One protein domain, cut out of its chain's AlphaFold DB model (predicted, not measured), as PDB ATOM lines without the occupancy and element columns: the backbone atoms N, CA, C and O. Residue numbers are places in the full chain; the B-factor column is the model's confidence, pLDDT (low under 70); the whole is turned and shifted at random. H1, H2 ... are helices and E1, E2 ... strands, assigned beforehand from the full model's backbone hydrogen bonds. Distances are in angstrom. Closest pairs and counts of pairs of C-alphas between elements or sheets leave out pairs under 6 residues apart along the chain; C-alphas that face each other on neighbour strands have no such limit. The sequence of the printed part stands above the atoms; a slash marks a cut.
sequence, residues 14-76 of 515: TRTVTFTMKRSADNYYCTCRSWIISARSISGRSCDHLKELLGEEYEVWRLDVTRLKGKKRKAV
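This is residues 14 to 76 of the 515 residues of the protein "DNA ligase/mRNA capping enzyme" of Terfezia boudieri ATCC MYA-4762 (UniProt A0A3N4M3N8). A small three-stranded sheet, E1 E2 E3, and two short helices, H1 and H2, make a body from which the last part of a long helix, residues 68 to 76 of H3, sticks out as an arm. H2 and H3 meet in a corner beyond the sheet. The printed part has 63 residues, with three named strands followed by three named helices; the sheet, in order E1 E2 E3, is antiparallel, and the class is mixed. The whole is only just compact, close to loose, with a radius of gyration of the C-alphas of 12.3 A, and elongated, spanning 41 by 23 by 20 A.

E1 is residues 14 to 16, from C-alpha 14 at (286.134, 267.857, 236.268). E2 is residues 20 to 24, 13.1 A long, and E3 residues 27 to 30, 10.5 A. H1 is residues 33 to 36, H2 residues 48 to 54. H3, residues 56 to 76, is 31.0 A long and ends with C-alpha 76 at (314.221, 274.279, 256.561).

The strands form a meander, each the antiparallel neighbour of the one before. In the hairpin E1 and E2, N 15 and O 21 are 2.8 A apart, within hydrogen-bond range; in the hairpin E2 and E3, N 24 and O 27 are 2.9 A apart. H2 only grazes the sheet, with residues 48 to 53; its closest C-alphas with E3 are those of Leu 50 and Cys 30, 7.6 A. H1 is not on the sheet, but H1 and H2 are near each other, with 5 pairs of C-alphas within 10 A. H2 and H3 only just touch, with 3 pairs of C-alphas within 8 A, and only at the corner, through residues 58 to 59 of H3; the closest C-alphas are those of Lys 51 and Glu 59, 5.9 A, and the lines are about perpendicular at 89 degrees. Every O i to N i+4 pair is within hydrogen-bond range in H2, and 14 of 17 in H3; H1 is too short for such a pair.

The C-alphas of Thr 18 and Val 76 are the two farthest apart, 41.7 A. The printed part has no cut. The link from H1 to H2, 11 residues, is long. Mean pLDDT of the printed part is 84.1; residues 70 to 76 are under 70.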
ATOM      1  N   THR A  14     286.329 269.302 236.143       87.38
ATOM      2  CA  THR A  14     286.134 267.857 236.268       87.38
ATOM      3  C   THR A  14     285.823 267.254 234.905       87.38
ATOM      4  O   THR A  14     284.964 267.745 234.171       87.38
ATOM      5  N   ARG A  15     286.507 266.161 234.563       83.38
ATOM      6  CA  ARG A  15     286.330 265.435 233.306       83.38
ATOM      7  C   ARG A  15     286.087 263.954 233.570       83.38
ATOM      8  O   ARG A  15     286.930 263.272 234.143       83.38
ATOM      9  N   THR A  16     284.962 263.448 233.079       80.44
ATOM     10  CA  THR A  16     284.573 262.037 233.192       80.44
ATOM     11  C   THR A  16     284.605 261.383 231.815       80.44
ATOM     12  O   THR A  16     284.029 261.907 230.861       80.44
ATOM     13  N   VAL A  17     285.296 260.245 231.698       72.81
ATOM     14  CA  VAL A  17     285.312 259.419 230.472       72.81
ATOM     15  C   VAL A  17     285.018 257.964 230.835       72.81
ATOM     16  O   VAL A  17     283.933 257.468 230.555       72.81
ATOM     17  N   THR A  18     285.959 257.325 231.530       77.81
ATOM     18  CA  THR A  18     285.809 255.990 232.154       77.81
ATOM     19  C   THR A  18     286.093 256.060 233.655       77.81
ATOM     20  O   THR A  18     285.520 255.320 234.445       77.81
ATOM     21  N   PHE A  19     286.949 257.008 234.037       82.12
ATOM     22  CA  PHE A  19     287.214 257.450 235.397       82.12
ATOM     23  C   PHE A  19     286.967 258.961 235.440       82.12
ATOM     24  O   PHE A  19     287.041 259.633 234.402       82.12
ATOM     25  N   THR A  20     286.654 259.488 236.617       85.75
ATOM     26  CA  THR A  20     286.522 260.928 236.845       85.75
ATOM     27  C   THR A  20     287.890 261.476 237.217       85.75
ATOM     28  O   THR A  20     288.583 260.901 238.055       85.75
ATOM     29  N   MET A  21     288.283 262.572 236.575       89.88
ATOM     30  CA  MET A  21     289.509 263.303 236.872       89.88
ATOM     31  C   MET A  21     289.169 264.756 237.187       89.88
ATOM     32  O   MET A  21     288.538 265.422 236.368       89.88
ATOM     33  N   LYS A  22     289.584 265.235 238.362       90.31
ATOM     34  CA  LYS A  22     289.415 266.622 238.825       90.31
ATOM     35  C   LYS A  22     290.796 267.247 239.009       90.31
ATOM     36  O   LYS A  22     291.760 266.543 239.315       90.31
ATOM     37  N   ARG A  23     290.887 268.563 238.842       89.50
ATOM     38  CA  ARG A  23     292.001 269.367 239.347       89.50
ATOM     39  C   ARG A  23     291.470 270.339 240.403       89.50
ATOM     40  O   ARG A  23     290.439 270.961 240.163       89.50
ATOM     41  N   SER A  24     292.164 270.448 241.532       85.69
ATOM     42  CA  SER A  24     291.906 271.440 242.584       85.69
ATOM     43  C   SER A  24     293.226 272.129 242.915       85.69
ATOM     44  O   SER A  24     294.189 271.450 243.275       85.69
ATOM     45  N   ALA A  25     293.312 273.443 242.711       83.88
ATOM     46  CA  ALA A  25     294.542 274.227 242.807       83.88
ATOM     47  C   ALA A  25     295.721 273.588 242.028       83.88
ATOM     48  O   ALA A  25     295.685 273.490 240.795       83.88
ATOM     49  N   ASP A  26     296.775 273.146 242.718       79.81
ATOM     50  CA  ASP A  26     297.949 272.476 242.130       79.81
ATOM     51  C   ASP A  26     297.830 270.933 242.090       79.81
ATOM     52  O   ASP A  26     298.668 270.265 241.477       79.81
ATOM     53  N   ASN A  27     296.778 270.362 242.688       87.44
ATOM     54  CA  ASN A  27     296.564 268.921 242.827       87.44
ATOM     55  C   ASN A  27     295.639 268.346 241.743       87.44
ATOM     56  O   ASN A  27     294.708 268.993 241.257       87.44
ATOM     57  N   TYR A  28     295.882 267.084 241.390       91.31
ATOM     58  CA  TYR A  28     295.028 266.279 240.514       91.31
ATOM     59  C   TYR A  28     294.401 265.146 241.314       91.31
ATOM     60  O   TYR A  28     294.959 264.734 242.320       91.31
ATOM     61  N   TYR A  29     293.273 264.627 240.836       91.44
ATOM     62  CA  TYR A  29     292.541 263.512 241.435       91.44
ATOM     63  C   TYR A  29     292.065 262.573 240.324       91.44
ATOM     64  O   TYR A  29     291.725 263.037 239.231       91.44
ATOM     65  N   CYS A  30     292.010 261.262 240.576       91.88
ATOM     66  CA  CYS A  30     291.459 260.284 239.636       91.88
ATOM     67  C   CYS A  30     290.693 259.173 240.367       91.88
ATOM     68  O   CYS A  30     291.194 258.603 241.325       91.88
ATOM     69  N   THR A  31     289.511 258.780 239.890       91.88
ATOM     70  CA  THR A  31     288.729 257.694 240.520       91.88
ATOM     71  C   THR A  31     289.147 256.280 240.086       91.88
ATOM     72  O   THR A  31     288.353 255.343 240.166       91.88
ATOM     73  N   CYS A  32     290.368 256.088 239.573       88.81
ATOM     74  CA  CYS A  32     290.845 254.759 239.188       88.81
ATOM     75  C   CYS A  32     291.468 254.002 240.366       88.81
ATOM     76  O   CYS A  32     292.023 254.603 241.285       88.81
ATOM     77  N   ARG A  33     291.428 252.662 240.323       86.56
ATOM     78  CA  ARG A  33     291.897 251.829 241.443       86.56
ATOM     79  C   ARG A  33     293.347 252.133 241.831       86.56
ATOM     80  O   ARG A  33     293.603 252.275 243.016       86.56
ATOM     81  N   SER A  34     294.249 252.311 240.860       84.69
ATOM     82  CA  SER A  34     295.663 252.655 241.092       84.69
ATOM     83  C   SER A  34     295.886 254.025 241.740       84.69
ATOM     84  O   SER A  34     296.937 254.238 242.325       84.69
ATOM     85  N   TRP A  35     294.936 254.957 241.619       92.31
ATOM     86  CA  TRP A  35     294.994 256.254 242.297       92.31
ATOM     87  C   TRP A  35     294.477 256.157 243.736       92.31
ATOM     88  O   TRP A  35     295.074 256.711 244.657       92.31
ATOM     89  N   ILE A  36     293.372 255.430 243.913       84.94
ATOM     90  CA  ILE A  36     292.713 255.234 245.208       84.94
ATOM     91  C   ILE A  36     293.640 254.485 246.178       84.94
ATOM     92  O   ILE A  36     293.777 254.911 247.311       84.94
ATOM     93  N   ILE A  37     294.332 253.430 245.723       83.00
ATOM     94  CA  ILE A  37     295.243 252.617 246.562       83.00
ATOM     95  C   ILE A  37     296.684 253.156 246.648       83.00
ATOM     96  O   ILE A  37     297.590 252.423 247.032       83.00
ATOM     97  N   SER A  38     296.946 254.383 246.194       83.50
ATOM     98  CA  SER A  38     298.311 254.917 246.164       83.50
ATOM     99  C   SER A  38     298.693 255.522 247.514       83.50
ATOM    100  O   SER A  38     298.319 256.664 247.768       83.50
ATOM    101  N   ALA A  39     299.534 254.824 248.284       78.38
ATOM    102  CA  ALA A  39     300.239 255.314 249.482       78.38
ATOM    103  C   ALA A  39     301.306 256.383 249.139       78.38
ATOM    104  O   ALA A  39     302.509 256.209 249.297       78.38
ATOM    105  N   ARG A  40     300.875 257.471 248.499       80.88
ATOM    106  CA  ARG A  40     301.669 258.676 248.229       80.88
ATOM    107  C   ARG A  40     300.769 259.865 248.512       80.88
ATOM    108  O   ARG A  40     299.591 259.811 248.155       80.88
ATOM    109  N   SER A  41     301.313 260.957 249.037       83.56
ATOM    110  CA  SER A  41     300.557 262.206 249.190       83.56
ATOM    111  C   SER A  41     299.910 262.638 247.867       83.56
ATOM    112  O   SER A  41     300.441 262.369 246.782       83.56
ATOM    113  N   ILE A  42     298.751 263.300 247.922       83.19
ATOM    114  CA  ILE A  42     297.909 263.624 246.746       83.19
ATOM    115  C   ILE A  42     298.712 264.325 245.632       83.19
ATOM    116  O   ILE A  42     298.589 263.990 244.449       83.19
ATOM    117  N   SER A  43     299.615 265.234 246.008       86.25
ATOM    118  CA  SER A  43     300.509 265.952 245.086       86.25
ATOM    119  C   SER A  43     301.574 265.060 244.412       86.25
ATOM    120  O   SER A  43     302.131 265.436 243.376       86.25
ATOM    121  N   GLY A  44     301.846 263.871 244.960       88.25
ATOM    122  CA  GLY A  44     302.778 262.850 244.468       88.25
ATOM    123  C   GLY A  44     302.128 261.573 243.905       88.25
ATOM    124  O   GLY A  44     302.849 260.729 243.364       88.25
ATOM    125  N   ARG A  45     300.798 261.412 243.982       93.56
ATOM    126  CA  ARG A  45     300.067 260.295 243.342       93.56
ATOM    127  C   ARG A  45     300.139 260.393 241.815       93.56
ATOM    128  O   ARG A  45     300.200 261.487 241.252       93.56
ATOM    129  N   SER A  46     300.120 259.250 241.129       92.88
ATOM    130  CA  SER A  46     300.146 259.158 239.661       92.88
ATOM    131  C   SER A  46     299.371 257.934 239.175       92.88
ATOM    132  O   SER A  46     299.308 256.915 239.857       92.88
ATOM    133  N   CYS A  47     298.794 258.004 237.976       93.75
ATOM    134  CA  CYS A  47     298.165 256.858 237.320       93.75
ATOM    135  C   CYS A  47     298.247 256.985 235.793       93.75
ATOM    136  O   CYS A  47     298.506 258.067 235.262       93.75
ATOM    137  N   ASP A  48     297.983 255.897 235.071       92.44
ATOM    138  CA  ASP A  48     298.105 255.891 233.608       92.44
ATOM    139  C   ASP A  48     297.090 256.814 232.915       92.44
ATOM    140  O   ASP A  48     297.410 257.407 231.889       92.44
ATOM    141  N   HIS A  49     295.925 257.066 233.523       92.75
ATOM    142  CA  HIS A  49     294.975 258.074 233.033       92.75
ATOM    143  C   HIS A  49     295.516 259.504 233.175       92.75
ATOM    144  O   HIS A  49     295.286 260.342 232.304       92.75
ATOM    145  N   LEU A  50     296.273 259.789 234.243       91.31
ATOM    146  CA  LEU A  50     296.908 261.094 234.438       91.31
ATOM    147  C   LEU A  50     298.080 261.290 233.469       91.31
ATOM    148  O   LEU A  50     298.179 262.351 232.852       91.31
ATOM    149  N   LYS A  51     298.874 260.240 233.220       92.69
ATOM    150  CA  LYS A  51     299.879 260.215 232.141       92.69
ATOM    151  C   LYS A  51     299.245 260.392 230.759       92.69
ATOM    152  O   LYS A  51     299.785 261.122 229.933       92.69
ATOM    153  N   GLU A  52     298.091 259.780 230.488       90.62
ATOM    154  CA  GLU A  52     297.400 259.927 229.202       90.62
ATOM    155  C   GLU A  52     296.824 261.341 229.003       90.62
ATOM    156  O   GLU A  52     296.873 261.867 227.882       90.62
ATOM    157  N   LEU A  53     296.304 261.960 230.069       91.00
ATOM    158  CA  LEU A  53     295.735 263.310 230.054       91.00
ATOM    159  C   LEU A  53     296.818 264.395 229.952       91.00
ATOM    160  O   LEU A  53     296.755 265.238 229.057       91.00
ATOM    161  N   LEU A  54     297.806 264.366 230.852       90.50
ATOM    162  CA  LEU A  54     298.855 265.386 230.953       90.50
ATOM    163  C   LEU A  54     300.028 265.135 229.995       90.50
ATOM    164  O   LEU A  54     300.692 266.085 229.588       90.50
ATOM    165  N   GLY A  55     300.252 263.890 229.576       92.31
ATOM    166  CA  GLY A  55     301.446 263.453 228.850       92.31
ATOM    167  C   GLY A  55     302.557 262.994 229.801       92.31
ATOM    168  O   GLY A  55     302.813 263.631 230.822       92.31
ATOM    169  N   GLU A  56     303.244 261.903 229.450       90.94
ATOM    170  CA  GLU A  56     304.286 261.277 230.284       90.94
ATOM    171  C   GLU A  56     305.405 262.253 230.687       90.94
ATOM    172  O   GLU A  56     305.769 262.316 231.857       90.94
ATOM    173  N   GLU A  57     305.904 263.066 229.748       88.38
ATOM    174  CA  GLU A  57     306.962 264.053 230.023       88.38
ATOM    175  C   GLU A  57     306.529 265.119 231.043       88.38
ATOM    176  O   GLU A  57     307.343 265.574 231.848       88.38
ATOM    177  N   TYR A  58     305.250 265.513 231.032       91.25
ATOM    178  CA  TYR A  58     304.708 266.464 232.001       91.25
ATOM    179  C   TYR A  58     304.505 265.826 233.368       91.25
ATOM    180  O   TYR A  58     304.822 266.440 234.384       91.25
ATOM    181  N   GLU A  59     304.010 264.592 233.396       92.62
ATOM    182  CA  GLU A  59     303.757 263.871 234.636       92.62
ATOM    183  C   GLU A  59     305.056 263.566 235.396       92.62
ATOM    184  O   GLU A  59     305.132 263.812 236.598       92.62
ATOM    185  N   VAL A  60     306.116 263.140 234.697       90.25
ATOM    186  CA  VAL A  60     307.451 262.969 235.302       90.25
ATOM    187  C   VAL A  60     307.964 264.292 235.877       90.25
ATOM    188  O   VAL A  60     308.405 264.332 237.024       90.25
ATOM    189  N   TRP A  61     307.846 265.393 235.125       91.50
ATOM    190  CA  TRP A  61     308.252 266.715 235.607       91.50
ATOM    191  C   TRP A  61     307.448 267.175 236.835       91.50
ATOM    192  O   TRP A  61     308.025 267.741 237.764       91.50
ATOM    193  N   ARG A  62     306.133 266.917 236.869       91.81
ATOM    194  CA  ARG A  62     305.257 267.259 237.999       91.81
ATOM    195  C   ARG A  62     305.705 266.543 239.275       91.81
ATOM    196  O   ARG A  62     305.902 267.198 240.295       91.81
ATOM    197  N   LEU A  63     305.931 265.231 239.193       90.50
ATOM    198  CA  LEU A  63     306.399 264.412 240.317       90.50
ATOM    199  C   LEU A  63     307.795 264.837 240.803       90.50
ATOM    200  O   LEU A  63     308.035 264.905 242.010       90.50
ATOM    201  N   ASP A  64     308.698 265.197 239.886       87.31
ATOM    202  CA  ASP A  64     310.012 265.750 240.233       87.31
ATOM    203  C   ASP A  64     309.910 267.083 240.987       87.31
ATOM    204  O   ASP A  64     310.645 267.301 241.951       87.31
ATOM    205  N   VAL A  65     308.986 267.967 240.594       85.19
ATOM    206  CA  VAL A  65     308.744 269.231 241.305       85.19
ATOM    207  C   VAL A  65     308.165 268.987 242.695       85.19
ATOM    208  O   VAL A  65     308.645 269.610 243.640       85.19
ATOM    209  N   THR A  66     307.203 268.071 242.855       84.88
ATOM    210  CA  THR A  66     306.673 267.690 244.177       84.88
ATOM    211  C   THR A  66     307.798 267.192 245.090       84.88
ATOM    212  O   THR A  66     307.978 267.707 246.193       84.88
ATOM    213  N   ARG A  67     308.643 266.277 244.599       83.88
ATOM    214  CA  ARG A  67     309.796 265.746 245.344       83.88
ATOM    215  C   ARG A  67     310.815 266.826 245.733       83.88
ATOM    216  O   ARG A  67     311.376 266.779 246.825       83.88
ATOM    217  N   LEU A  68     311.059 267.806 244.861       79.06
ATOM    218  CA  LEU A  68     311.955 268.935 245.143       79.06
ATOM    219  C   LEU A  68     311.340 269.986 246.083       79.06
ATOM    220  O   LEU A  68     312.097 270.690 246.749       79.06
ATOM    221  N   LYS A  69     310.005 270.101 246.151       75.44
ATOM    222  CA  LYS A  69     309.311 270.878 247.191       75.44
ATOM    223  C   LYS A  69     309.468 270.193 248.557       75.44
ATOM    224  O   LYS A  69     309.902 270.857 249.489       75.44
ATOM    225  N   GLY A  70     309.226 268.880 248.647       68.94
ATOM    226  CA  GLY A  70     309.397 268.105 249.889       68.94
ATOM    227  C   GLY A  70     310.811 268.209 250.470       68.94
ATOM    228  O   GLY A  70     310.982 268.642 251.602       68.94
ATOM    229  N   LYS A  71     311.850 267.978 249.650       66.12
ATOM    230  CA  LYS A  71     313.261 268.136 250.072       66.12
ATOM    231  C   LYS A  71     313.667 269.550 250.511       66.12
ATOM    232  O   LYS A  71     314.771 269.718 251.014       66.12
ATOM    233  N   LYS A  72     312.839 270.567 250.260       61.59
ATOM    234  CA  LYS A  72     313.060 271.936 250.741       61.59
ATOM    235  C   LYS A  72     312.319 272.257 252.035       61.59
ATOM    236  O   LYS A  72     312.691 273.244 252.647       61.59
ATOM    237  N   ARG A  73     311.300 271.476 252.410       57.59
ATOM    238  CA  ARG A  73     310.623 271.580 253.710       57.59
ATOM    239  C   ARG A  73     311.510 270.946 254.785       57.59
ATOM    240  O   ARG A  73     312.095 271.694 255.559       57.59
ATOM    241  N   LYS A  74     311.870 269.663 254.610       52.75
ATOM    242  CA  LYS A  74     312.767 268.905 255.519       52.75
ATOM    243  C   LYS A  74     314.200 269.461 255.655       52.75
ATOM    244  O   LYS A  74     314.970 268.997 256.478       52.75
ATOM    245  N   ALA A  75     314.583 270.450 254.838       52.03
ATOM    246  CA  ALA A  75     315.862 271.171 254.934       52.03
ATOM    247  C   ALA A  75     315.740 272.590 255.532       52.03
ATOM    248  O   ALA A  75     316.752 273.260 255.684       52.03
ATOM    249  N   VAL A  76     314.519 273.063 255.789       54.12
ATOM    250  CA  VAL A  76     314.221 274.279 256.561       54.12
ATOM    251  C   VAL A  76     313.863 273.882 257.989       54.12
ATOM    252  O   VAL A  76     314.412 274.465 258.910       54.12
TER     253      VAL A  76